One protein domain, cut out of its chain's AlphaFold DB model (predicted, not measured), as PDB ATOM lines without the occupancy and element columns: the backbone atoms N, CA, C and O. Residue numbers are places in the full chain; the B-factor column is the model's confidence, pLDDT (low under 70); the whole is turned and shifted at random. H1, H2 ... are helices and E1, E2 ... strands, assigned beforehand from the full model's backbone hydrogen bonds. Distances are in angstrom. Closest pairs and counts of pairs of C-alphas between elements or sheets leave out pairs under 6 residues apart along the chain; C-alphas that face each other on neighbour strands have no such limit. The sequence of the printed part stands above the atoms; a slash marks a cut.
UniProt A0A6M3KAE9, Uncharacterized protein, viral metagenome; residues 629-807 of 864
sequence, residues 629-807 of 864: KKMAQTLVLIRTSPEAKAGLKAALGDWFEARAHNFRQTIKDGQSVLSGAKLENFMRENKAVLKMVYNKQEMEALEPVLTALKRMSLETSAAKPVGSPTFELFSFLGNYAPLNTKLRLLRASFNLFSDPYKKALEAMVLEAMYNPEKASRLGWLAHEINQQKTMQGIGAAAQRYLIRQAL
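This is residues 629 to 807 of the 864 residues of an uncharacterized protein of viral metagenome (UniProt A0A6M3KAE9). A long, staggered bundle of four helices, H2, H3, H4 and H7, runs up and down, each against the one before it in the chain, with H4 near the middle and H8 crossing H4 steeply. H1 lies at one far end, H5 and H6 at the other; H9 turns away from H8, and the tiny hairpin E1-E2 joins H2 to H3. The 179 printed residues, mostly helix by class, hold nine named helices and two antiparallel strands in the order H1 H2 E1 E2 H3 H4 H5 H6 H7 H8 H9. The whole is elongated, 67 by 41 by 29 A, and only just loose, close to compact, with a radius of gyration of the C-alphas of 19.2 A.

E1, residues 664 to 666, and E2, residues 672 to 674, form an antiparallel hairpin at 144 degrees; N 665 and O 673 are within hydrogen-bond range at 2.8 A. H3, residues 676 to 693, and H4, residues 696 to 718, form a helical hairpin and touch at a shallow tilt of 9 degrees, opposite ways; their closest C-alphas, of Gly 676 and Lys 710, are 4.8 A apart. H7, residues 755 to 770, touches H4 with residues 765 to 769 alone, closest at the C-alphas of Val 765 and Val 705, 6.0 A. H2, residues 642 to 661, touches H7 with residues 650 to 657 alone, closest at the C-alphas of Gly 653 and Tyr 770, 4.3 A. H2 also touches H3 at a shallow tilt of 12 degrees, opposite ways, closest at the C-alphas of Lys 649 and Val 693, 6.7 A. H8, residues 772 to 787, touches H4 at a steep tilt of 51 degrees, closest at the C-alphas of Ser 776 and Ala 701, 4.8 A. H9, residues 791 to 807, touches H8 at a steep tilt of 47 degrees, closest at the C-alphas of Ile 794 and Ile 785, 5.1 A. H1, residues 629 to 637, touches H3, closest at the C-alphas of Met 631 and Val 689, 6.8 A; H3 touches H1 with residues 689 to 693 alone. H6, residues 739 to 751, is close to H9 but not clearly touching, with the C-alphas of Ser 749 and Met 791 closest at 7.3 A. H5, residues 726 to 732, touches no helix. Every O i to N i+4 pair is within hydrogen-bond range in H1, H2, H5, H6, H7 and H9, against 10 of 14 in H3, 16 of 19 in H4 and 9 of 12 in H8.

H1 begins at C-alpha 629 (34.223, 13.353, 72.098), and H9 ends at C-alpha 807 (39.912, 51.540, 41.599). H4 spans 33.5 A, H2 29.0 A, H9 23.6 A, H3 22.8 A, H7 22.6 A, H8 21.0 A and H6 18.2 A.

The C-alphas farthest apart, of Thr 640 and Pro 738, are 66.7 A apart. The printed part has no cut and no long link; residues 721 to 728, of which 726 to 728 belong to H5, stand free. The model's mean pLDDT over the printed part is 70.4, and residues 716 to 787 and 789 to 807 are under 70.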
ATOM      1  N   LYS A 629      34.403  13.424  70.640       96.69
ATOM      2  CA  LYS A 629      34.223  13.353  72.098       96.69
ATOM      3  C   LYS A 629      35.127  14.361  72.805       96.69
ATOM      4  O   LYS A 629      34.651  15.067  73.687       96.69
ATOM      5  N   LYS A 630      36.396  14.449  72.391       96.69
ATOM      6  CA  LYS A 630      37.351  15.404  72.964       96.69
ATOM      7  C   LYS A 630      36.905  16.851  72.735       96.69
ATOM      8  O   LYS A 630      36.840  17.608  73.692       96.69
ATOM      9  N   MET A 631      36.511  17.208  71.508       97.38
ATOM     10  CA  MET A 631      36.021  18.558  71.204       97.38
ATOM     11  C   MET A 631      34.772  18.910  72.021       97.38
ATOM     12  O   MET A 631      34.691  19.998  72.580       97.38
ATOM     13  N   ALA A 632      33.819  17.981  72.152       97.19
ATOM     14  CA  ALA A 632      32.638  18.194  72.985       97.19
ATOM     15  C   ALA A 632      33.005  18.428  74.463       97.19
ATOM     16  O   ALA A 632      32.447  19.321  75.093       97.19
ATOM     17  N   GLN A 633      33.964  17.669  75.005       96.38
ATOM     18  CA  GLN A 633      34.460  17.862  76.372       96.38
ATOM     19  C   GLN A 633      35.132  19.230  76.543       96.38
ATOM     20  O   GLN A 633      34.808  19.950  77.484       96.38
ATOM     21  N   THR A 634      35.993  19.629  75.608       96.56
ATOM     22  CA  THR A 634      36.623  20.956  75.614       96.56
ATOM     23  C   THR A 634      35.588  22.075  75.553       96.56
ATOM     24  O   THR A 634      35.669  23.021  76.328       96.56
ATOM     25  N   LEU A 635      34.570  21.953  74.694       96.69
ATOM     26  CA  LEU A 635      33.494  22.941  74.586       96.69
ATOM     27  C   LEU A 635      32.656  23.059  75.863       96.69
ATOM     28  O   LEU A 635      32.159  24.142  76.155       96.69
ATOM     29  N   VAL A 636      32.510  21.975  76.632       96.56
ATOM     30  CA  VAL A 636      31.878  22.017  77.959       96.56
ATOM     31  C   VAL A 636      32.754  22.781  78.952       96.56
ATOM     32  O   VAL A 636      32.220  23.617  79.678       96.56
ATOM     33  N   LEU A 637      34.072  22.549  78.950       95.44
ATOM     34  CA  LEU A 637      35.017  23.242  79.836       95.44
ATOM     35  C   LEU A 637      35.052  24.753  79.579       95.44
ATOM     36  O   LEU A 637      35.056  25.536  80.522       95.44
ATOM     37  N   ILE A 638      35.017  25.171  78.311       96.62
ATOM     38  CA  ILE A 638      35.091  26.591  77.934       96.62
ATOM     39  C   ILE A 638      33.716  27.256  77.792       96.62
ATOM     40  O   ILE A 638      33.634  28.419  77.406       96.62
ATOM     41  N   ARG A 639      32.614  26.551  78.082       95.62
ATOM     42  CA  ARG A 639      31.246  27.045  77.837       95.62
ATOM     43  C   ARG A 639      30.971  28.396  78.503       95.62
ATOM     44  O   ARG A 639      30.183  29.178  77.978       95.62
ATOM     45  N   THR A 640      31.569  28.642  79.664       94.00
ATOM     46  CA  THR A 640      31.373  29.861  80.458       94.00
ATOM     47  C   THR A 640      32.334  30.992  80.099       94.00
ATOM     48  O   THR A 640      32.145  32.090  80.609       94.00
ATOM     49  N   SER A 641      33.329  30.759  79.233       94.12
ATOM     50  CA  SER A 641      34.276  31.784  78.777       94.12
ATOM     51  C   SER A 641      34.144  31.998  77.264       94.12
ATOM     52  O   SER A 641      34.640  31.187  76.470       94.12
ATOM     53  N   PRO A 642      33.460  33.071  76.829       92.12
ATOM     54  CA  PRO A 642      33.376  33.404  75.410       92.12
ATOM     55  C   PRO A 642      34.757  33.672  74.784       92.12
ATOM     56  O   PRO A 642      34.956  33.321  73.622       92.12
ATOM     57  N   GLU A 643      35.719  34.190  75.550       88.38
ATOM     58  CA  GLU A 643      37.106  34.446  75.134       88.38
ATOM     59  C   GLU A 643      37.855  33.137  74.865       88.38
ATOM     60  O   GLU A 643      38.453  32.973  73.806       88.38
ATOM     61  N   ALA A 644      37.746  32.143  75.757       94.50
ATOM     62  CA  ALA A 644      38.319  30.816  75.528       94.50
ATOM     63  C   ALA A 644      37.710  30.137  74.290       94.50
ATOM     64  O   ALA A 644      38.402  29.443  73.544       94.50
ATOM     65  N   LYS A 645      36.411  30.346  74.032       95.62
ATOM     66  CA  LYS A 645      35.757  29.850  72.814       95.62
ATOM     67  C   LYS A 645      36.266  30.559  71.556       95.62
ATOM     68  O   LYS A 645      36.469  29.892  70.540       95.62
ATOM     69  N   ALA A 646      36.476  31.873  71.610       90.31
ATOM     70  CA  ALA A 646      37.119  32.622  70.533       90.31
ATOM     71  C   ALA A 646      38.565  32.139  70.313       90.31
ATOM     72  O   ALA A 646      38.977  31.936  69.175       90.31
ATOM     73  N   GLY A 647      39.287  31.825  71.389       93.31
ATOM     74  CA  GLY A 647      40.653  31.305  71.348       93.31
ATOM     75  C   GLY A 647      40.749  29.941  70.694       93.31
ATOM     76  O   GLY A 647      41.585  29.733  69.818       93.31
ATOM     77  N   LEU A 648      39.831  29.037  71.048       96.62
ATOM     78  CA  LEU A 648      39.684  27.746  70.382       96.62
ATOM     79  C   LEU A 648      39.420  27.927  68.882       96.62
ATOM     80  O   LEU A 648      40.017  27.221  68.077       96.62
ATOM     81  N   LYS A 649      38.535  28.854  68.494       95.44
ATOM     82  CA  LYS A 649      38.246  29.147  67.079       95.44
ATOM     83  C   LYS A 649      39.473  29.666  66.334       95.44
ATOM     84  O   LYS A 649      39.711  29.215  65.215       95.44
ATOM     85  N   ALA A 650      40.224  30.580  66.943       91.25
ATOM     86  CA  ALA A 650      41.423  31.157  66.354       91.25
ATOM     87  C   ALA A 650      42.529  30.100  66.196       91.25
ATOM     88  O   ALA A 650      43.040  29.918  65.098       91.25
ATOM     89  N   ALA A 651      42.830  29.319  67.242       94.81
ATOM     90  CA  ALA A 651      43.789  28.206  67.157       94.81
ATOM     91  C   ALA A 651      43.347  27.124  66.163       94.81
ATOM     92  O   ALA A 651      44.165  26.525  65.466       94.81
ATOM     93  N   LEU A 652      42.036  26.885  66.049       95.25
ATOM     94  CA  LEU A 652      41.493  26.004  65.025       95.25
ATOM     95  C   LEU A 652      41.778  26.552  63.623       95.25
ATOM     96  O   LEU A 652      42.249  25.787  62.785       95.25
ATOM     97  N   GLY A 653      41.576  27.852  63.392       90.19
ATOM     98  CA  GLY A 653      41.940  28.542  62.149       90.19
ATOM     99  C   GLY A 653      43.414  28.355  61.767       90.19
ATOM    100  O   GLY A 653      43.693  27.874  60.667       90.19
ATOM    101  N   ASP A 654      44.340  28.624  62.689       89.88
ATOM    102  CA  ASP A 654      45.787  28.428  62.489       89.88
ATOM    103  C   ASP A 654      46.135  26.969  62.174       89.88
ATOM    104  O   ASP A 654      46.910  26.664  61.262       89.88
ATOM    105  N   TRP A 655      45.524  26.027  62.895       93.62
ATOM    106  CA  TRP A 655      45.722  24.607  62.640       93.62
ATOM    107  C   TRP A 655      45.208  24.199  61.250       93.62
ATOM    108  O   TRP A 655      45.855  23.406  60.553       93.62
ATOM    109  N   PHE A 656      44.074  24.759  60.809       89.50
ATOM    110  CA  PHE A 656      43.567  24.592  59.444       89.50
ATOM    111  C   PHE A 656      44.558  25.130  58.410       89.50
ATOM    112  O   PHE A 656      44.796  24.447  57.412       89.50
ATOM    113  N   GLU A 657      45.164  26.293  58.648       86.00
ATOM    114  CA  GLU A 657      46.182  26.883  57.776       86.00
ATOM    115  C   GLU A 657      47.418  25.992  57.658       86.00
ATOM    116  O   GLU A 657      47.795  25.572  56.554       86.00
ATOM    117  N   ALA A 658      47.994  25.597  58.793       89.31
ATOM    118  CA  ALA A 658      49.132  24.685  58.836       89.31
ATOM    119  C   ALA A 658      48.820  23.362  58.114       89.31
ATOM    120  O   ALA A 658      49.660  22.793  57.403       89.31
ATOM    121  N   ARG A 659      47.583  22.861  58.231       92.06
ATOM    122  CA  ARG A 659      47.161  21.642  57.538       92.06
ATOM    123  C   ARG A 659      46.931  21.858  56.043       92.06
ATOM    124  O   ARG A 659      47.330  20.998  55.257       92.06
ATOM    125  N   ALA A 660      46.371  22.994  55.634       87.56
ATOM    126  CA  ALA A 660      46.172  23.353  54.234       87.56
ATOM    127  C   ALA A 660      47.505  23.446  53.478       87.56
ATOM    128  O   ALA A 660      47.613  22.952  52.353       87.56
ATOM    129  N   HIS A 661      48.563  23.952  54.116       87.31
ATOM    130  CA  HIS A 661      49.914  23.922  53.551       87.31
ATOM    131  C   HIS A 661      50.388  22.503  53.187       87.31
ATOM    132  O   HIS A 661      51.015  22.316  52.143       87.31
ATOM    133  N   ASN A 662      50.001  21.488  53.964       90.88
ATOM    134  CA  ASN A 662      50.316  20.081  53.689       90.88
ATOM    135  C   ASN A 662      49.469  19.464  52.559       90.88
ATOM    136  O   ASN A 662      49.770  18.375  52.060       90.88
ATOM    137  N   PHE A 663      48.394  20.133  52.135       91.88
ATOM    138  CA  PHE A 663      47.575  19.694  51.006       91.88
ATOM    139  C   PHE A 663      48.086  20.191  49.665       91.88
ATOM    140  O   PHE A 663      47.534  19.796  48.631       91.88
ATOM    141  N   ARG A 664      49.138  21.013  49.649       88.81
ATOM    142  CA  ARG A 664      49.723  21.443  48.390       88.81
ATOM    143  C   ARG A 664      50.361  20.260  47.658       88.81
ATOM    144  O   ARG A 664      50.979  19.382  48.257       88.81
ATOM    145  N   GLN A 665      50.149  20.202  46.351       85.69
ATOM    146  CA  GLN A 665      50.749  19.222  45.458       85.69
ATOM    147  C   GLN A 665      51.676  19.953  44.496       85.69
ATOM    148  O   GLN A 665      51.296  20.967  43.909       85.69
ATOM    149  N   THR A 666      52.885  19.425  44.329       85.50
ATOM    150  CA  THR A 666      53.822  19.921  43.324       85.50
ATOM    151  C   THR A 666      53.341  19.482  41.943       85.50
ATOM    152  O   THR A 666      53.196  18.288  41.674       85.50
ATOM    153  N   ILE A 667      53.050  20.445  41.072       83.44
ATOM    154  CA  ILE A 667      52.790  20.214  39.644       83.44
ATOM    155  C   ILE A 667      54.120  20.163  38.874       83.44
ATOM    156  O   ILE A 667      55.162  20.524  39.418       83.44
ATOM    157  N   LYS A 668      54.102  19.667  37.625       78.81
ATOM    158  CA  LYS A 668      55.312  19.380  36.817       78.81
ATOM    159  C   LYS A 668      56.286  20.563  36.697       78.81
ATOM    160  O   LYS A 668      57.481  20.327  36.574       78.81
ATOM    161  N   ASP A 669      55.799  21.792  36.839       81.81
ATOM    162  CA  ASP A 669      56.602  23.019  36.747       81.81
ATOM    163  C   ASP A 669      57.198  23.468  38.099       81.81
ATOM    164  O   ASP A 669      57.642  24.603  38.253       81.81
ATOM    165  N   GLY A 670      57.167  22.608  39.123       81.88
ATOM    166  CA  GLY A 670      57.701  22.900  40.458       81.88
ATOM    167  C   GLY A 670      56.823  23.823  41.310       81.88
ATOM    168  O   GLY A 670      57.132  24.063  42.478       81.88
ATOM    169  N   GLN A 671      55.707  24.319  40.771       81.00
ATOM    170  CA  GLN A 671      54.735  25.099  41.530       81.00
ATOM    171  C   GLN A 671      53.931  24.204  42.482       81.00
ATOM    172  O   GLN A 671      53.548  23.085  42.142       81.00
ATOM    173  N   SER A 672      53.667  24.697  43.690       83.44
ATOM    174  CA  SER A 672      52.924  23.977  44.725       83.44
ATOM    175  C   SER A 672      51.526  24.579  44.847       83.44
ATOM    176  O   SER A 672      51.390  25.697  45.341       83.44
ATOM    177  N   VAL A 673      50.507  23.859  44.374       85.50
ATOM    178  CA  VAL A 673      49.099  24.308  44.356       85.50
ATOM    179  C   VAL A 673      48.276  23.539  45.373       85.50
ATOM    180  O   VAL A 673      48.504  22.346  45.582       85.50
ATOM    181  N   LEU A 674      47.302  24.193  46.001       86.12
ATOM    182  CA  LEU A 674      46.440  23.544  46.986       86.12
ATOM    183  C   LEU A 674      45.569  22.460  46.325       86.12
ATOM    184  O   LEU A 674      44.843  22.717  45.365       86.12
ATOM    185  N   SER A 675      45.598  21.231  46.845       90.75
ATOM    186  CA  SER A 675      44.720  20.168  46.351       90.75
ATOM    187  C   SER A 675      43.302  20.327  46.897       90.75
ATOM    188  O   SER A 675      43.028  19.964  48.042       90.75
ATOM    189  N   GLY A 676      42.384  20.796  46.047       88.00
ATOM    190  CA  GLY A 676      40.958  20.904  46.383       88.00
ATOM    191  C   GLY A 676      40.348  19.579  46.855       88.00
ATOM    192  O   GLY A 676      39.620  19.568  47.838       88.00
ATOM    193  N   ALA A 677      40.722  18.446  46.248       87.69
ATOM    194  CA  ALA A 677      40.245  17.122  46.665       87.69
ATOM    195  C   ALA A 677      40.706  16.722  48.081       87.69
ATOM    196  O   ALA A 677      39.911  16.204  48.867       87.69
ATOM    197  N   LYS A 678      41.979  16.974  48.437       91.94
ATOM    198  CA  LYS A 678      42.478  16.705  49.801       91.94
ATOM    199  C   LYS A 678      41.751  17.571  50.825       91.94
ATOM    200  O   LYS A 678      41.370  17.075  51.882       91.94
ATOM    201  N   LEU A 679      41.532  18.839  50.490       88.38
ATOM    202  CA  LEU A 679      40.840  19.773  51.360       88.38
ATOM    203  C   LEU A 679      39.350  19.430  51.523       88.38
ATOM    204  O   LEU A 679      38.840  19.466  52.637       88.38
ATOM    205  N   GLU A 680      38.659  19.038  50.451       88.06
ATOM    206  CA  GLU A 680      37.263  18.581  50.503       88.06
ATOM    207  C   GLU A 680      37.120  17.336  51.384       88.06
ATOM    208  O   GLU A 680      36.260  17.301  52.268       88.06
ATOM    209  N   ASN A 681      37.986  16.335  51.188       92.56
ATOM    210  CA  ASN A 681      38.008  15.134  52.026       92.56
ATOM    211  C   ASN A 681      38.192  15.499  53.495       92.56
ATOM    212  O   ASN A 681      37.424  15.056  54.345       92.56
ATOM    213  N   PHE A 682      39.149  16.375  53.773       91.44
ATOM    214  CA  PHE A 682      39.430  16.843  55.115       91.44
ATOM    215  C   PHE A 682      38.254  17.596  55.753       91.44
ATOM    216  O   PHE A 682      37.903  17.323  56.902       91.44
ATOM    217  N   MET A 683      37.594  18.495  55.022       91.00
ATOM    218  CA  MET A 683      36.413  19.203  55.524       91.00
ATOM    219  C   MET A 683      35.250  18.248  55.771       91.00
ATOM    220  O   MET A 683      34.566  18.358  56.786       91.00
ATOM    221  N   ARG A 684      35.049  17.264  54.891       93.19
ATOM    222  CA  ARG A 684      34.033  16.221  55.062       93.19
ATOM    223  C   ARG A 684      34.305  15.364  56.300       93.19
ATOM    224  O   ARG A 684      33.395  15.152  57.095       93.19
ATOM    225  N   GLU A 685      35.549  14.937  56.503       94.31
ATOM    226  CA  GLU A 685      35.987  14.134  57.657       94.31
ATOM    227  C   GLU A 685      35.908  14.879  58.994       94.31
ATOM    228  O   GLU A 685      35.839  14.248  60.054       94.31
ATOM    229  N   ASN A 686      35.954  16.213  58.969       94.94
ATOM    230  CA  ASN A 686      35.925  17.052  60.166       94.94
ATOM    231  C   ASN A 686      34.619  17.846  60.327       94.94
ATOM    232  O   ASN A 686      34.452  18.509  61.348       94.94
ATOM    233  N   LYS A 687      33.652  17.730  59.402       94.56
ATOM    234  CA  LYS A 687      32.399  18.517  59.392       94.56
ATOM    235  C   LYS A 687      31.641  18.447  60.717       94.56
ATOM    236  O   LYS A 687      31.120  19.460  61.169       94.56
ATOM    237  N   ALA A 688      31.580  17.269  61.342       95.25
ATOM    238  CA  ALA A 688      30.893  17.088  62.620       95.25
ATOM    239  C   ALA A 688      31.569  17.863  63.763       95.25
ATOM    240  O   ALA A 688      30.879  18.523  64.527       95.25
ATOM    241  N   VAL A 689      32.905  17.831  63.836       95.62
ATOM    242  CA  VAL A 689      33.690  18.555  64.850       95.62
ATOM    243  C   VAL A 689      33.601  20.062  64.619       95.62
ATOM    244  O   VAL A 689      33.344  20.819  65.550       95.62
ATOM    245  N   LEU A 690      33.720  20.496  63.361       94.62
ATOM    246  CA  LEU A 690      33.638  21.907  62.992       94.62
ATOM    247  C   LEU A 690      32.290  22.530  63.350       94.62
ATOM    248  O   LEU A 690      32.260  23.628  63.891       94.62
ATOM    249  N   LYS A 691      31.187  21.803  63.141       95.94
ATOM    250  CA  LYS A 691      29.836  22.239  63.533       95.94
ATOM    251  C   LYS A 691      29.640  22.413  65.043       95.94
ATOM    252  O   LYS A 691      28.641  23.000  65.445       95.94
ATOM    253  N   MET A 692      30.529  21.874  65.878       96.12
ATOM    254  CA  MET A 692      30.473  22.102  67.325       96.12
ATOM    255  C   MET A 692      31.092  23.445  67.715       96.12
ATOM    256  O   MET A 692      30.649  24.078  68.673       96.12
ATOM    257  N   VAL A 693      32.130  23.858  66.988       95.69
ATOM    258  CA  VAL A 693      32.916  25.061  67.281       95.69
ATOM    259  C   VAL A 693      32.327  26.272  66.554       95.69
ATOM    260  O   VAL A 693      32.098  27.317  67.170       95.69
ATOM    261  N   TYR A 694      32.035  26.104  65.265       94.44
ATOM    262  CA  TYR A 694      31.462  27.117  64.390       94.44
ATOM    263  C   TYR A 694      29.939  27.007  64.333       94.44
ATOM    264  O   TYR A 694      29.361  25.918  64.308       94.44
ATOM    265  N   ASN A 695      29.278  28.159  64.310       92.69
ATOM    266  CA  ASN A 695      27.839  28.260  64.162       92.69
ATOM    267  C   ASN A 695      27.405  27.903  62.723       92.69
ATOM    268  O   ASN A 695      28.216  27.702  61.817       92.69
ATOM    269  N   LYS A 696      26.090  27.800  62.505       92.75
ATOM    270  CA  LYS A 696      25.531  27.416  61.200       92.75
ATOM    271  C   LYS A 696      25.922  28.393  60.082       92.75
ATOM    272  O   LYS A 696      26.271  27.931  59.003       92.75
ATOM    273  N   GLN A 697      25.903  29.699  60.348       87.12
ATOM    274  CA  GLN A 697      26.227  30.737  59.361       87.12
ATOM    275  C   GLN A 697      27.706  30.684  58.958       87.12
ATOM    276  O   GLN A 697      28.025  30.736  57.776       87.12
ATOM    277  N   GLU A 698      28.600  30.497  59.931       86.88
ATOM    278  CA  GLU A 698      30.038  30.298  59.722       86.88
ATOM    279  C   GLU A 698      30.305  29.056  58.854       86.88
ATOM    280  O   GLU A 698      31.084  29.104  57.904       86.88
ATOM    281  N   MET A 699      29.609  27.948  59.127       91.62
ATOM    282  CA  MET A 699      29.731  26.722  58.332       91.62
ATOM    283  C   MET A 699      29.162  26.865  56.914       91.62
ATOM    284  O   MET A 699      29.739  26.323  55.971       91.62
ATOM    285  N   GLU A 700      28.045  27.573  56.749       88.19
ATOM    286  CA  GLU A 700      27.449  27.870  55.440       88.19
ATOM    287  C   GLU A 700      28.346  28.793  54.611       88.19
ATOM    288  O   GLU A 700      28.453  28.617  53.401       88.19
ATOM    289  N   ALA A 701      29.053  29.723  55.253       82.00
ATOM    290  CA  ALA A 701      30.011  30.594  54.586       82.00
ATOM    291  C   ALA A 701      31.233  29.837  54.028       82.00
ATOM    292  O   ALA A 701      31.794  30.241  53.009       82.00
ATOM    293  N   LEU A 702      31.621  28.714  54.642       83.00
ATOM    294  CA  LEU A 702      32.736  27.880  54.176       83.00
ATOM    295  C   LEU A 702      32.395  27.051  52.923       83.00
ATOM    296  O   LEU A 702      33.282  26.753  52.124       83.00
ATOM    297  N   GLU A 703      31.131  26.673  52.704       83.94
ATOM    298  CA  GLU A 703      30.738  25.805  51.577       83.94
ATOM    299  C   GLU A 703      31.007  26.416  50.182       83.94
ATOM    300  O   GLU A 703      31.578  25.721  49.328       83.94
ATOM    301  N   PRO A 704      30.677  27.695  49.910       82.81
ATOM    302  CA  PRO A 704      31.006  28.348  48.644       82.81
ATOM    303  C   PRO A 704      32.512  28.387  48.363       82.81
ATOM    304  O   PRO A 704      32.939  28.192  47.224       82.81
ATOM    305  N   VAL A 705      33.322  28.582  49.405       79.75
ATOM    306  CA  VAL A 705      34.787  28.662  49.324       79.75
ATOM    307  C   VAL A 705      35.374  27.305  48.929       79.75
ATOM    308  O   VAL A 705      36.182  27.209  48.004       79.75
ATOM    309  N   LEU A 706      34.884  26.226  49.547       80.56
ATOM    310  CA  LEU A 706      35.250  24.855  49.179       80.56
ATOM    311  C   LEU A 706      34.806  24.495  47.759       80.56
ATOM    312  O   LEU A 706      35.536  23.828  47.026       80.56
ATOM    313  N   THR A 707      33.629  24.966  47.349       84.00
ATOM    314  CA  THR A 707      33.111  24.752  45.993       84.00
ATOM    315  C   THR A 707      33.992  25.442  44.950       84.00
ATOM    316  O   THR A 707      34.320  24.840  43.924       84.00
ATOM    317  N   ALA A 708      34.434  26.675  45.223       80.44
ATOM    318  CA  ALA A 708      35.356  27.409  44.361       80.44
ATOM    319  C   ALA A 708      36.716  26.695  44.243       80.44
ATOM    320  O   ALA A 708      37.203  26.471  43.133       80.44
ATOM    321  N   LEU A 709      37.282  26.235  45.362       78.88
ATOM    322  CA  LEU A 709      38.523  25.448  45.376       78.88
ATOM    323  C   LEU A 709      38.430  24.154  44.587       78.88
ATOM    324  O   LEU A 709      39.365  23.784  43.873       78.88
ATOM    325  N   LYS A 710      37.304  23.450  44.715       81.31
ATOM    326  CA  LYS A 710      37.064  22.217  43.975       81.31
ATOM    327  C   LYS A 710      37.130  22.478  42.475       81.31
ATOM    328  O   LYS A 710      37.869  21.775  41.787       81.31
ATOM    329  N   ARG A 711      36.449  23.527  41.993       81.62
ATOM    330  CA  ARG A 711      36.493  23.945  40.581       81.62
ATOM    331  C   ARG A 711      37.920  24.264  40.127       81.62
ATOM    332  O   ARG A 711      38.382  23.660  39.163       81.62
ATOM    333  N   MET A 712      38.663  25.076  40.881       77.94
ATOM    334  CA  MET A 712      40.066  25.389  40.560       77.94
ATOM    335  C   MET A 712      40.963  24.143  40.507       77.94
ATOM    336  O   MET A 712      41.858  24.030  39.664       77.94
ATOM    337  N   SER A 713      40.748  23.189  41.417       74.12
ATOM    338  CA  SER A 713      41.540  21.959  41.463       74.12
ATOM    339  C   SER A 713      41.240  21.026  40.289       74.12
ATOM    340  O   SER A 713      42.165  20.400  39.765       74.12
ATOM    341  N   LEU A 714      39.980  20.968  39.841       78.50
ATOM    342  CA  LEU A 714      39.564  20.210  38.661       78.50
ATOM    343  C   LEU A 714      40.180  20.803  37.395       78.50
ATOM    344  O   LEU A 714      40.735  20.057  36.597       78.50
ATOM    345  N   GLU A 715      40.196  22.130  37.259       76.00
ATOM    346  CA  GLU A 715      40.848  22.817  36.136       76.00
ATOM    347  C   GLU A 715      42.359  22.559  36.102       76.00
ATOM    348  O   GLU A 715      42.922  22.213  35.063       76.00
ATOM    349  N   THR A 716      43.020  22.636  37.261       68.81
ATOM    350  CA  THR A 716      44.466  22.372  37.353       68.81
ATOM    351  C   THR A 716      44.797  20.898  37.074       68.81
ATOM    352  O   THR A 716      45.874  20.584  36.567       68.81
ATOM    353  N   SER A 717      43.877  19.982  37.384       65.31
ATOM    354  CA  SER A 717      44.043  18.545  37.132       65.31
ATOM    355  C   SER A 717      43.736  18.169  35.680       65.31
ATOM    356  O   SER A 717      44.444  17.339  35.115       65.31
ATOM    357  N   ALA A 718      42.747  18.819  35.055       63.88
ATOM    358  CA  ALA A 718      42.379  18.641  33.649       63.88
ATOM    359  C   ALA A 718      43.462  19.145  32.677       63.88
ATOM    360  O   ALA A 718      43.550  18.673  31.547       63.88
ATOM    361  N   ALA A 719      44.340  20.048  33.125       57.62
ATOM    362  CA  ALA A 719      45.492  20.520  32.358       57.62
ATOM    363  C   ALA A 719      46.653  19.502  32.253       57.62
ATOM    364  O   ALA A 719      47.669  19.813  31.637       57.62
ATOM    365  N   LYS A 720      46.546  18.293  32.833       52.97
ATOM    366  CA  LYS A 720      47.537  17.215  32.662       52.97
ATOM    367  C   LYS A 720      47.201  16.380  31.410       52.97
ATOM    368  O   LYS A 720      46.262  15.588  31.461       52.97
ATOM    369  N   PRO A 721      47.970  16.462  30.304       42.62
ATOM    370  CA  PRO A 721      47.766  15.596  29.151       42.62
ATOM    371  C   PRO A 721      48.443  14.249  29.422       42.62
ATOM    372  O   PRO A 721      49.609  14.053  29.093       42.62
ATOM    373  N   VAL A 722      47.739  13.320  30.068       41.03
ATOM    374  CA  VAL A 722      48.132  11.903  30.081       41.03
ATOM    375  C   VAL A 722      46.857  11.064  29.966       41.03
ATOM    376  O   VAL A 722      46.185  10.826  30.961       41.03
ATOM    377  N   GLY A 723      46.522  10.653  28.738       41.56
ATOM    378  CA  GLY A 723      45.394   9.758  28.430       41.56
ATOM    379  C   GLY A 723      44.058  10.474  28.181       41.56
ATOM    380  O   GLY A 723      43.426  10.952  29.109       41.56
ATOM    381  N   SER A 724      43.667  10.546  26.903       43.19
ATOM    382  CA  SER A 724      42.495  11.202  26.276       43.19
ATOM    383  C   SER A 724      41.342  11.734  27.169       43.19
ATOM    384  O   SER A 724      40.353  11.029  27.371       43.19
ATOM    385  N   PRO A 725      41.362  13.033  27.540       44.31
ATOM    386  CA  PRO A 725      40.195  13.818  27.965       44.31
ATOM    387  C   PRO A 725      39.621  14.685  26.824       44.31
ATOM    388  O   PRO A 725      38.676  15.451  27.016       44.31
ATOM    389  N   THR A 726      40.176  14.576  25.609       46.56
ATOM    390  CA  THR A 726      39.766  15.360  24.434       46.56
ATOM    391  C   THR A 726      38.286  15.145  24.100       46.56
ATOM    392  O   THR A 726      37.648  16.036  23.562       46.56
ATOM    393  N   PHE A 727      37.697  14.006  24.468       41.00
ATOM    394  CA  PHE A 727      36.308  13.682  24.139       41.00
ATOM    395  C   PHE A 727      35.272  14.341  25.078       41.00
ATOM    396  O   PHE A 727      34.213  14.777  24.621       41.00
ATOM    397  N   GLU A 728      35.577  14.507  26.371       45.62
ATOM    398  CA  GLU A 728      34.667  15.146  27.344       45.62
ATOM    399  C   GLU A 728      34.649  16.676  27.206       45.62
ATOM    400  O   GLU A 728      33.598  17.312  27.271       45.62
ATOM    401  N   LEU A 729      35.799  17.290  26.909       40.38
ATOM    402  CA  LEU A 729      35.867  18.737  26.693       40.38
ATOM    403  C   LEU A 729      35.281  19.153  25.324       40.38
ATOM    404  O   LEU A 729      34.702  20.232  25.197       40.38
ATOM    405  N   PHE A 730      35.386  18.297  24.294       43.47
ATOM    406  CA  PHE A 730      34.764  18.546  22.984       43.47
ATOM    407  C   PHE A 730      33.246  18.336  22.985       43.47
ATOM    408  O   PHE A 730      32.557  19.052  22.255       43.47
ATOM    409  N   SER A 731      32.730  17.409  23.801       48.00
ATOM    410  CA  SER A 731      31.285  17.220  23.993       48.00
ATOM    411  C   SER A 731      30.659  18.363  24.799       48.00
ATOM    412  O   SER A 731      29.562  18.801  24.461       48.00
ATOM    413  N   PHE A 732      31.388  18.946  25.761       45.09
ATOM    414  CA  PHE A 732      30.959  20.155  26.479       45.09
ATOM    415  C   PHE A 732      30.896  21.413  25.586       45.09
ATOM    416  O   PHE A 732      30.061  22.289  25.803       45.09
ATOM    417  N   LEU A 733      31.741  21.508  24.550       42.34
ATOM    418  CA  LEU A 733      31.796  22.661  23.632       42.34
ATOM    419  C   LEU A 733      30.833  22.586  22.429       42.34
ATOM    420  O   LEU A 733      30.821  23.512  21.618       42.34
ATOM    421  N   GLY A 734      30.023  21.527  22.307       41.12
ATOM    422  CA  GLY A 734      28.976  21.387  21.285       41.12
ATOM    423  C   GLY A 734      29.456  21.378  19.818       41.12
ATOM    424  O   GLY A 734      30.581  21.751  19.479       41.12
ATOM    425  N   ASN A 735      28.588  20.949  18.898       43.19
ATOM    426  CA  ASN A 735      28.897  20.772  17.466       43.19
ATOM    427  C   ASN A 735      28.963  22.069  16.624       43.19
ATOM    428  O   ASN A 735      29.086  21.987  15.407       43.19
ATOM    429  N   TYR A 736      28.923  23.264  17.224       41.03
ATOM    430  CA  TYR A 736      28.677  24.508  16.471       41.03
ATOM    431  C   TYR A 736      29.877  25.454  16.298       41.03
ATOM    432  O   TYR A 736      29.724  26.522  15.713       41.03
ATOM    433  N   ALA A 737      31.080  25.088  16.753       43.16
ATOM    434  CA  ALA A 737      32.272  25.925  16.578       43.16
ATOM    435  C   ALA A 737      33.367  25.210  15.759       43.16
ATOM    436  O   ALA A 737      33.715  24.071  16.094       43.16
ATOM    437  N   PRO A 738      33.965  25.871  14.743       63.88
ATOM    438  CA  PRO A 738      35.121  25.350  14.018       63.88
ATOM    439  C   PRO A 738      36.271  25.006  14.971       63.88
ATOM    440  O   PRO A 738      36.490  25.701  15.967       63.88
ATOM    441  N   LEU A 739      37.046  23.969  14.644       46.41
ATOM    442  CA  LEU A 739      38.174  23.480  15.452       46.41
ATOM    443  C   LEU A 739      39.148  24.604  15.853       46.41
ATOM    444  O   LEU A 739      39.591  24.663  16.998       46.41
ATOM    445  N   ASN A 740      39.397  25.560  14.954       47.84
ATOM    446  CA  ASN A 740      40.242  26.725  15.223       47.84
ATOM    447  C   ASN A 740      39.647  27.681  16.267       47.84
ATOM    448  O   ASN A 740      40.390  28.239  17.070       47.84
ATOM    449  N   THR A 741      38.324  27.840  16.320       49.62
ATOM    450  CA  THR A 741      37.634  28.649  17.337       49.62
ATOM    451  C   THR A 741      37.655  27.951  18.693       49.62
ATOM    452  O   THR A 741      37.912  28.603  19.702       49.62
ATOM    453  N   LYS A 742      37.483  26.621  18.720       48.28
ATOM    454  CA  LYS A 742      37.625  25.810  19.941       48.28
ATOM    455  C   LYS A 742      39.047  25.898  20.495       48.28
ATOM    456  O   LYS A 742      39.211  26.216  21.664       48.28
ATOM    457  N   LEU A 743      40.069  25.725  19.653       45.06
ATOM    458  CA  LEU A 743      41.480  25.839  20.041       45.06
ATOM    459  C   LEU A 743      41.860  27.259  20.483       45.06
ATOM    460  O   LEU A 743      42.620  27.423  21.433       45.06
ATOM    461  N   ARG A 744      41.314  28.295  19.835       48.88
ATOM    462  CA  ARG A 744      41.566  29.701  20.183       48.88
ATOM    463  C   ARG A 744      40.863  30.113  21.480       48.88
ATOM    464  O   ARG A 744      41.469  30.838  22.260       48.88
ATOM    465  N   LEU A 745      39.655  29.608  21.748       45.97
ATOM    466  CA  LEU A 745      38.974  29.753  23.041       45.97
ATOM    467  C   LEU A 745      39.744  29.040  24.150       45.97
ATOM    468  O   LEU A 745      39.982  29.654  25.179       45.97
ATOM    469  N   LEU A 746      40.213  27.813  23.903       43.38
ATOM    470  CA  LEU A 746      41.016  27.028  24.846       43.38
ATOM    471  C   LEU A 746      42.320  27.762  25.201       43.38
ATOM    472  O   LEU A 746      42.636  27.947  26.374       43.38
ATOM    473  N   ARG A 747      43.026  28.287  24.190       43.03
ATOM    474  CA  ARG A 747      44.253  29.086  24.355       43.03
ATOM    475  C   ARG A 747      43.995  30.437  25.037       43.03
ATOM    476  O   ARG A 747      44.805  30.862  25.853       43.03
ATOM    477  N   ALA A 748      42.866  31.089  24.751       43.00
ATOM    478  CA  ALA A 748      42.455  32.323  25.420       43.00
ATOM    479  C   ALA A 748      42.106  32.084  26.896       43.00
ATOM    480  O   ALA A 748      42.539  32.862  27.738       43.00
ATOM    481  N   SER A 749      41.413  30.991  27.237       42.59
ATOM    482  CA  SER A 749      41.139  30.613  28.632       42.59
ATOM    483  C   SER A 749      42.402  30.235  29.410       42.59
ATOM    484  O   SER A 749      42.488  30.563  30.587       42.59
ATOM    485  N   PHE A 750      43.406  29.631  28.763       41.56
ATOM    486  CA  PHE A 750      44.710  29.376  29.389       41.56
ATOM    487  C   PHE A 750      45.509  30.665  29.638       41.56
ATOM    488  O   PHE A 750      46.128  30.802  30.687       41.56
ATOM    489  N   ASN A 751      45.459  31.638  28.720       41.31
ATOM    490  CA  ASN A 751      46.172  32.915  28.867       41.31
ATOM    491  C   ASN A 751      45.463  33.924  29.798       41.31
ATOM    492  O   ASN A 751      46.108  34.848  30.285       41.31
ATOM    493  N   LEU A 752      44.157  33.765  30.052       42.09
ATOM    494  CA  LEU A 752      43.373  34.622  30.958       42.09
ATOM    495  C   LEU A 752      43.618  34.333  32.451       42.09
ATOM    496  O   LEU A 752      43.284  35.170  33.286       42.09
ATOM    497  N   PHE A 753      44.224  33.195  32.791       47.62
ATOM    498  CA  PHE A 753      44.610  32.840  34.159       47.62
ATOM    499  C   PHE A 753      46.132  32.902  34.312       47.62
ATOM    500  O   PHE A 753      46.815  31.881  34.345       47.62
ATOM    501  N   SER A 754      46.680  34.114  34.401       53.53
ATOM    502  CA  SER A 754      48.080  34.282  34.787       53.53
ATOM    503  C   SER A 754      48.280  33.927  36.271       53.53
ATOM    504  O   SER A 754      47.392  34.130  37.105       53.53
ATOM    505  N   ASP A 755      49.469  33.422  36.613       57.62
ATOM    506  CA  ASP A 755      49.913  33.097  37.981       57.62
ATOM    507  C   ASP A 755      49.461  34.066  39.101       57.62
ATOM    508  O   ASP A 755      49.064  33.582  40.166       57.62
ATOM    509  N   PRO A 756      49.493  35.408  38.936       49.69
ATOM    510  CA  PRO A 756      49.071  36.325  39.996       49.69
ATOM    511  C   PRO A 756      47.585  36.203  40.376       49.69
ATOM    512  O   PRO A 756      47.268  36.303  41.560       49.69
ATOM    513  N   TYR A 757      46.680  35.913  39.434       56.91
ATOM    514  CA  TYR A 757      45.247  35.756  39.734       56.91
ATOM    515  C   TYR A 757      44.974  34.481  40.531       56.91
ATOM    516  O   TYR A 757      44.188  34.490  41.475       56.91
ATOM    517  N   LYS A 758      45.669  33.391  40.187       60.75
ATOM    518  CA  LYS A 758      45.569  32.117  40.902       60.75
ATOM    519  C   LYS A 758      46.065  32.246  42.343       60.75
ATOM    520  O   LYS A 758      45.384  31.787  43.254       60.75
ATOM    521  N   LYS A 759      47.196  32.930  42.551       60.69
ATOM    522  CA  LYS A 759      47.752  33.205  43.887       60.69
ATOM    523  C   LYS A 759      46.850  34.112  44.724       60.69
ATOM    524  O   LYS A 759      46.680  33.846  45.909       60.69
ATOM    525  N   ALA A 760      46.255  35.143  44.122       57.12
ATOM    526  CA  ALA A 760      45.314  36.026  44.811       57.12
ATOM    527  C   ALA A 760      44.038  35.279  45.230       57.12
ATOM    528  O   ALA A 760      43.600  35.406  46.370       57.12
ATOM    529  N   LEU A 761      43.475  34.448  44.343       57.66
ATOM    530  CA  LEU A 761      42.291  33.655  44.669       57.66
ATOM    531  C   LEU A 761      42.598  32.588  45.728       57.66
ATOM    532  O   LEU A 761      41.812  32.429  46.653       57.66
ATOM    533  N   GLU A 762      43.748  31.905  45.639       60.62
ATOM    534  CA  GLU A 762      44.218  30.982  46.682       60.62
ATOM    535  C   GLU A 762      44.373  31.696  48.031       60.62
ATOM    536  O   GLU A 762      43.884  31.181  49.029       60.62
ATOM    537  N   ALA A 763      44.983  32.886  48.076       62.06
ATOM    538  CA  ALA A 763      45.141  33.653  49.313       62.06
ATOM    539  C   ALA A 763      43.789  34.051  49.930       62.06
ATOM    540  O   ALA A 763      43.571  33.810  51.111       62.06
ATOM    541  N   MET A 764      42.858  34.575  49.127       60.19
ATOM    542  CA  MET A 764      41.519  34.971  49.591       60.19
ATOM    543  C   MET A 764      40.710  33.784  50.111       60.19
ATOM    544  O   MET A 764      39.990  33.875  51.100       60.19
ATOM    545  N   VAL A 765      40.810  32.656  49.423       60.50
ATOM    546  CA  VAL A 765      40.127  31.422  49.787       60.50
ATOM    547  C   VAL A 765      40.699  30.834  51.070       60.50
ATOM    548  O   VAL A 765      39.934  30.439  51.942       60.50
ATOM    549  N   LEU A 766      42.027  30.794  51.193       60.00
ATOM    550  CA  LEU A 766      42.702  30.371  52.412       60.00
ATOM    551  C   LEU A 766      42.278  31.283  53.573       60.00
ATOM    552  O   LEU A 766      41.765  30.793  54.569       60.00
ATOM    553  N   GLU A 767      42.311  32.602  53.385       62.16
ATOM    554  CA  GLU A 767      41.872  33.584  54.380       62.16
ATOM    555  C   GLU A 767      40.391  33.429  54.792       62.16
ATOM    556  O   GLU A 767      40.068  33.517  55.978       62.16
ATOM    557  N   ALA A 768      39.487  33.138  53.849       62.69
ATOM    558  CA  ALA A 768      38.101  32.781  54.161       62.69
ATOM    559  C   ALA A 768      37.999  31.486  54.974       62.69
ATOM    560  O   ALA A 768      37.174  31.383  55.876       62.69
ATOM    561  N   MET A 769      38.810  30.479  54.662       59.50
ATOM    562  CA  MET A 769      38.775  29.217  55.396       59.50
ATOM    563  C   MET A 769      39.236  29.351  56.847       59.50
ATOM    564  O   MET A 769      38.754  28.604  57.695       59.50
ATOM    565  N   TYR A 770      40.139  30.290  57.130       66.81
ATOM    566  CA  TYR A 770      40.720  30.488  58.463       66.81
ATOM    567  C   TYR A 770      39.869  31.386  59.351       66.81
ATOM    568  O   TYR A 770      39.866  31.236  60.571       66.81
ATOM    569  N   ASN A 771      39.105  32.284  58.735       62.88
ATOM    570  CA  ASN A 771      38.163  33.142  59.422       62.88
ATOM    571  C   ASN A 771      36.785  33.009  58.746       62.88
ATOM    572  O   ASN A 771      36.518  33.692  57.754       62.88
ATOM    573  N   PRO A 772      35.884  32.146  59.255       55.56
ATOM    574  CA  PRO A 772      34.563  31.977  58.660       55.56
ATOM    575  C   PRO A 772      33.695  33.251  58.703       55.56
ATOM    576  O   PRO A 772      32.778  33.380  57.888       55.56
ATOM    577  N   GLU A 773      34.017  34.249  59.540       55.38
ATOM    578  CA  GLU A 773      33.437  35.595  59.398       55.38
ATOM    579  C   GLU A 773      33.924  36.276  58.110       55.38
ATOM    580  O   GLU A 773      33.126  36.879  57.392       55.38
ATOM    581  N   LYS A 774      35.204  36.147  57.734       58.19
ATOM    582  CA  LYS A 774      35.709  36.593  56.420       58.19
ATOM    583  C   LYS A 774      35.152  35.749  55.267       58.19
ATOM    584  O   LYS A 774      34.866  36.314  54.209       58.19
ATOM    585  N   ALA A 775      34.898  34.450  55.460       54.44
ATOM    586  CA  ALA A 775      34.185  33.634  54.470       54.44
ATOM    587  C   ALA A 775      32.795  34.193  54.158       54.44
ATOM    588  O   ALA A 775      32.391  34.194  53.000       54.44
ATOM    589  N   SER A 776      32.085  34.733  55.156       51.00
ATOM    590  CA  SER A 776      30.768  35.345  54.929       51.00
ATOM    591  C   SER A 776      30.851  36.577  54.012       51.00
ATOM    592  O   SER A 776      29.972  36.791  53.177       51.00
ATOM    593  N   ARG A 777      31.967  37.324  54.068       53.75
ATOM    594  CA  ARG A 777      32.268  38.466  53.181       53.75
ATOM    595  C   ARG A 777      32.615  38.019  51.761       53.75
ATOM    596  O   ARG A 777      32.229  38.671  50.793       53.75
ATOM    597  N   LEU A 778      33.304  36.886  51.632       51.97
ATOM    598  CA  LEU A 778      33.626  36.264  50.346       51.97
ATOM    599  C   LEU A 778      32.476  35.430  49.773       51.97
ATOM    600  O   LEU A 778      32.490  35.123  48.583       51.97
ATOM    601  N   GLY A 779      31.449  35.138  50.571       52.91
ATOM    602  CA  GLY A 779      30.260  34.391  50.175       52.91
ATOM    603  C   GLY A 779      29.549  35.000  48.971       52.91
ATOM    604  O   GLY A 779      29.105  34.254  48.106       52.91
ATOM    605  N   TRP A 780      29.520  36.334  48.839       60.06
ATOM    606  CA  TRP A 780      28.986  36.999  47.643       60.06
ATOM    607  C   TRP A 780      29.848  36.750  46.398       60.06
ATOM    608  O   TRP A 780      29.308  36.389  45.356       60.06
ATOM    609  N   LEU A 781      31.179  36.866  46.499       53.34
ATOM    610  CA  LEU A 781      32.085  36.600  45.376       53.34
ATOM    611  C   LEU A 781      32.033  35.122  44.976       53.34
ATOM    612  O   LEU A 781      31.960  34.801  43.795       53.34
ATOM    613  N   ALA A 782      32.019  34.221  45.956       54.19
ATOM    614  CA  ALA A 782      31.888  32.792  45.734       54.19
ATOM    615  C   ALA A 782      30.508  32.430  45.158       54.19
ATOM    616  O   ALA A 782      30.429  31.583  44.274       54.19
ATOM    617  N   HIS A 783      29.432  33.099  45.588       58.06
ATOM    618  CA  HIS A 783      28.095  32.965  45.007       58.06
ATOM    619  C   HIS A 783      28.050  33.483  43.567       58.06
ATOM    620  O   HIS A 783      27.487  32.815  42.703       58.06
ATOM    621  N   GLU A 784      28.682  34.622  43.280       60.59
ATOM    622  CA  GLU A 784      28.762  35.167  41.929       60.59
ATOM    623  C   GLU A 784      29.594  34.254  41.023       60.59
ATOM    624  O   GLU A 784      29.115  33.872  39.965       60.59
ATOM    625  N   ILE A 785      30.758  33.774  41.468       57.66
ATOM    626  CA  ILE A 785      31.543  32.739  40.773       57.66
ATOM    627  C   ILE A 785      30.718  31.457  40.570       57.66
ATOM    628  O   ILE A 785      30.817  30.812  39.525       57.66
ATOM    629  N   ASN A 786      29.877  31.087  41.538       54.66
ATOM    630  CA  ASN A 786      29.019  29.911  41.444       54.66
ATOM    631  C   ASN A 786      27.892  30.077  40.408       54.66
ATOM    632  O   ASN A 786      27.580  29.118  39.703       54.66
ATOM    633  N   GLN A 787      27.323  31.282  40.289       66.69
ATOM    634  CA  GLN A 787      26.265  31.648  39.336       66.69
ATOM    635  C   GLN A 787      26.755  31.709  37.880       66.69
ATOM    636  O   GLN A 787      25.966  31.554  36.946       66.69
ATOM    637  N   GLN A 788      28.051  31.934  37.660       71.94
ATOM    638  CA  GLN A 788      28.608  32.024  36.314       71.94
ATOM    639  C   GLN A 788      28.724  30.631  35.685       71.94
ATOM    640  O   GLN A 788      29.502  29.785  36.120       71.94
ATOM    641  N   LYS A 789      27.944  30.403  34.620       50.44
ATOM    642  CA  LYS A 789      27.939  29.143  33.853       50.44
ATOM    643  C   LYS A 789      29.133  29.004  32.905       50.44
ATOM    644  O   LYS A 789      29.342  27.932  32.346       50.44
ATOM    645  N   THR A 790      29.883  30.083  32.678       49.41
ATOM    646  CA  THR A 790      30.970  30.134  31.697       49.41
ATOM    647  C   THR A 790      32.267  30.642  32.322       49.41
ATOM    648  O   THR A 790      32.264  31.480  33.224       49.41
ATOM    649  N   MET A 791      33.394  30.170  31.784       40.56
ATOM    650  CA  MET A 791      34.746  30.551  32.219       40.56
ATOM    651  C   MET A 791      35.013  32.059  32.097       40.56
ATOM    652  O   MET A 791      35.668  32.647  32.954       40.56
ATOM    653  N   GLN A 792      34.449  32.709  31.075       50.59
ATOM    654  CA  GLN A 792      34.495  34.168  30.936       50.59
ATOM    655  C   GLN A 792      33.727  34.884  32.050       50.59
ATOM    656  O   GLN A 792      34.158  35.943  32.492       50.59
ATOM    657  N   GLY A 793      32.626  34.310  32.541       58.03
ATOM    658  CA  GLY A 793      31.864  34.868  33.654       58.03
ATOM    659  C   GLY A 793      32.633  34.830  34.974       58.03
ATOM    660  O   GLY A 793      32.644  35.823  35.700       58.03
ATOM    661  N   ILE A 794      33.326  33.719  35.257       52.28
ATOM    662  CA  ILE A 794      34.176  33.558  36.451       52.28
ATOM    663  C   ILE A 794      35.364  34.526  36.399       52.28
ATOM    664  O   ILE A 794      35.597  35.267  37.355       52.28
ATOM    665  N   GLY A 795      36.063  34.581  35.257       49.66
ATOM    666  CA  GLY A 795      37.146  35.539  35.024       49.66
ATOM    667  C   GLY A 795      36.671  36.987  35.154       49.66
ATOM    668  O   GLY A 795      37.315  37.781  35.830       49.66
ATOM    669  N   ALA A 796      35.497  37.321  34.615       58.81
ATOM    670  CA  ALA A 796      34.913  38.652  34.737       58.81
ATOM    671  C   ALA A 796      34.486  38.993  36.174       58.81
ATOM    672  O   ALA A 796      34.590  40.149  36.564       58.81
ATOM    673  N   ALA A 797      34.029  38.030  36.981       60.12
ATOM    674  CA  ALA A 797      33.717  38.257  38.394       60.12
ATOM    675  C   ALA A 797      34.991  38.536  39.216       60.12
ATOM    676  O   ALA A 797      35.038  39.508  39.972       60.12
ATOM    677  N   ALA A 798      36.052  37.752  39.002       54.09
ATOM    678  CA  ALA A 798      37.357  37.966  39.631       54.09
ATOM    679  C   ALA A 798      38.024  39.271  39.157       54.09
ATOM    680  O   ALA A 798      38.583  40.017  39.957       54.09
ATOM    681  N   GLN A 799      37.910  39.593  37.868       52.56
ATOM    682  CA  GLN A 799      38.411  40.836  37.292       52.56
ATOM    683  C   GLN A 799      37.600  42.045  37.771       52.56
ATOM    684  O   GLN A 799      38.196  43.067  38.076       52.56
ATOM    685  N   ARG A 800      36.270  41.949  37.923       64.31
ATOM    686  CA  ARG A 800      35.450  43.003  38.555       64.31
ATOM    687  C   ARG A 800      35.864  43.239  40.000       64.31
ATOM    688  O   ARG A 800      35.924  44.387  40.421       64.31
ATOM    689  N   TYR A 801      36.172  42.178  40.740       65.56
ATOM    690  CA  TYR A 801      36.707  42.298  42.091       65.56
ATOM    691  C   TYR A 801      38.071  42.998  42.091       65.56
ATOM    692  O   TYR A 801      38.237  43.979  42.802       65.56
ATOM    693  N   LEU A 802      39.017  42.572  41.253       51.50
ATOM    694  CA  LEU A 802      40.362  43.159  41.201       51.50
ATOM    695  C   LEU A 802      40.388  44.575  40.620       51.50
ATOM    696  O   LEU A 802      41.145  45.403  41.102       51.50
ATOM    697  N   ILE A 803      39.533  44.888  39.646       47.38
ATOM    698  CA  ILE A 803      39.317  46.255  39.154       47.38
ATOM    699  C   ILE A 803      38.690  47.104  40.256       47.38
ATOM    700  O   ILE A 803      39.112  48.233  40.448       47.38
ATOM    701  N   ARG A 804      37.731  46.575  41.022       50.59
ATOM    702  CA  ARG A 804      37.179  47.282  42.182       50.59
ATOM    703  C   ARG A 804      38.259  47.534  43.235       50.59
ATOM    704  O   ARG A 804      38.332  48.647  43.726       50.59
ATOM    705  N   GLN A 805      39.128  46.563  43.514       52.50
ATOM    706  CA  GLN A 805      40.280  46.741  44.406       52.50
ATOM    707  C   GLN A 805      41.274  47.778  43.854       52.50
ATOM    708  O   GLN A 805      41.673  48.680  44.574       52.50
ATOM    709  N   ALA A 806      41.604  47.736  42.562       41.00
ATOM    710  CA  ALA A 806      42.517  48.689  41.929       41.00
ATOM    711  C   ALA A 806      41.933  50.116  41.815       41.00
ATOM    712  O   ALA A 806      42.659  51.102  41.935       41.00
ATOM    713  N   LEU A 807      40.619  50.253  41.608       41.44
ATOM    714  CA  LEU A 807      39.912  51.540  41.599       41.44
ATOM    715  C   LEU A 807      39.803  52.133  43.009       41.44
ATOM    716  O   LEU A 807      40.006  53.331  43.189       41.44
TER     717      LEU A 807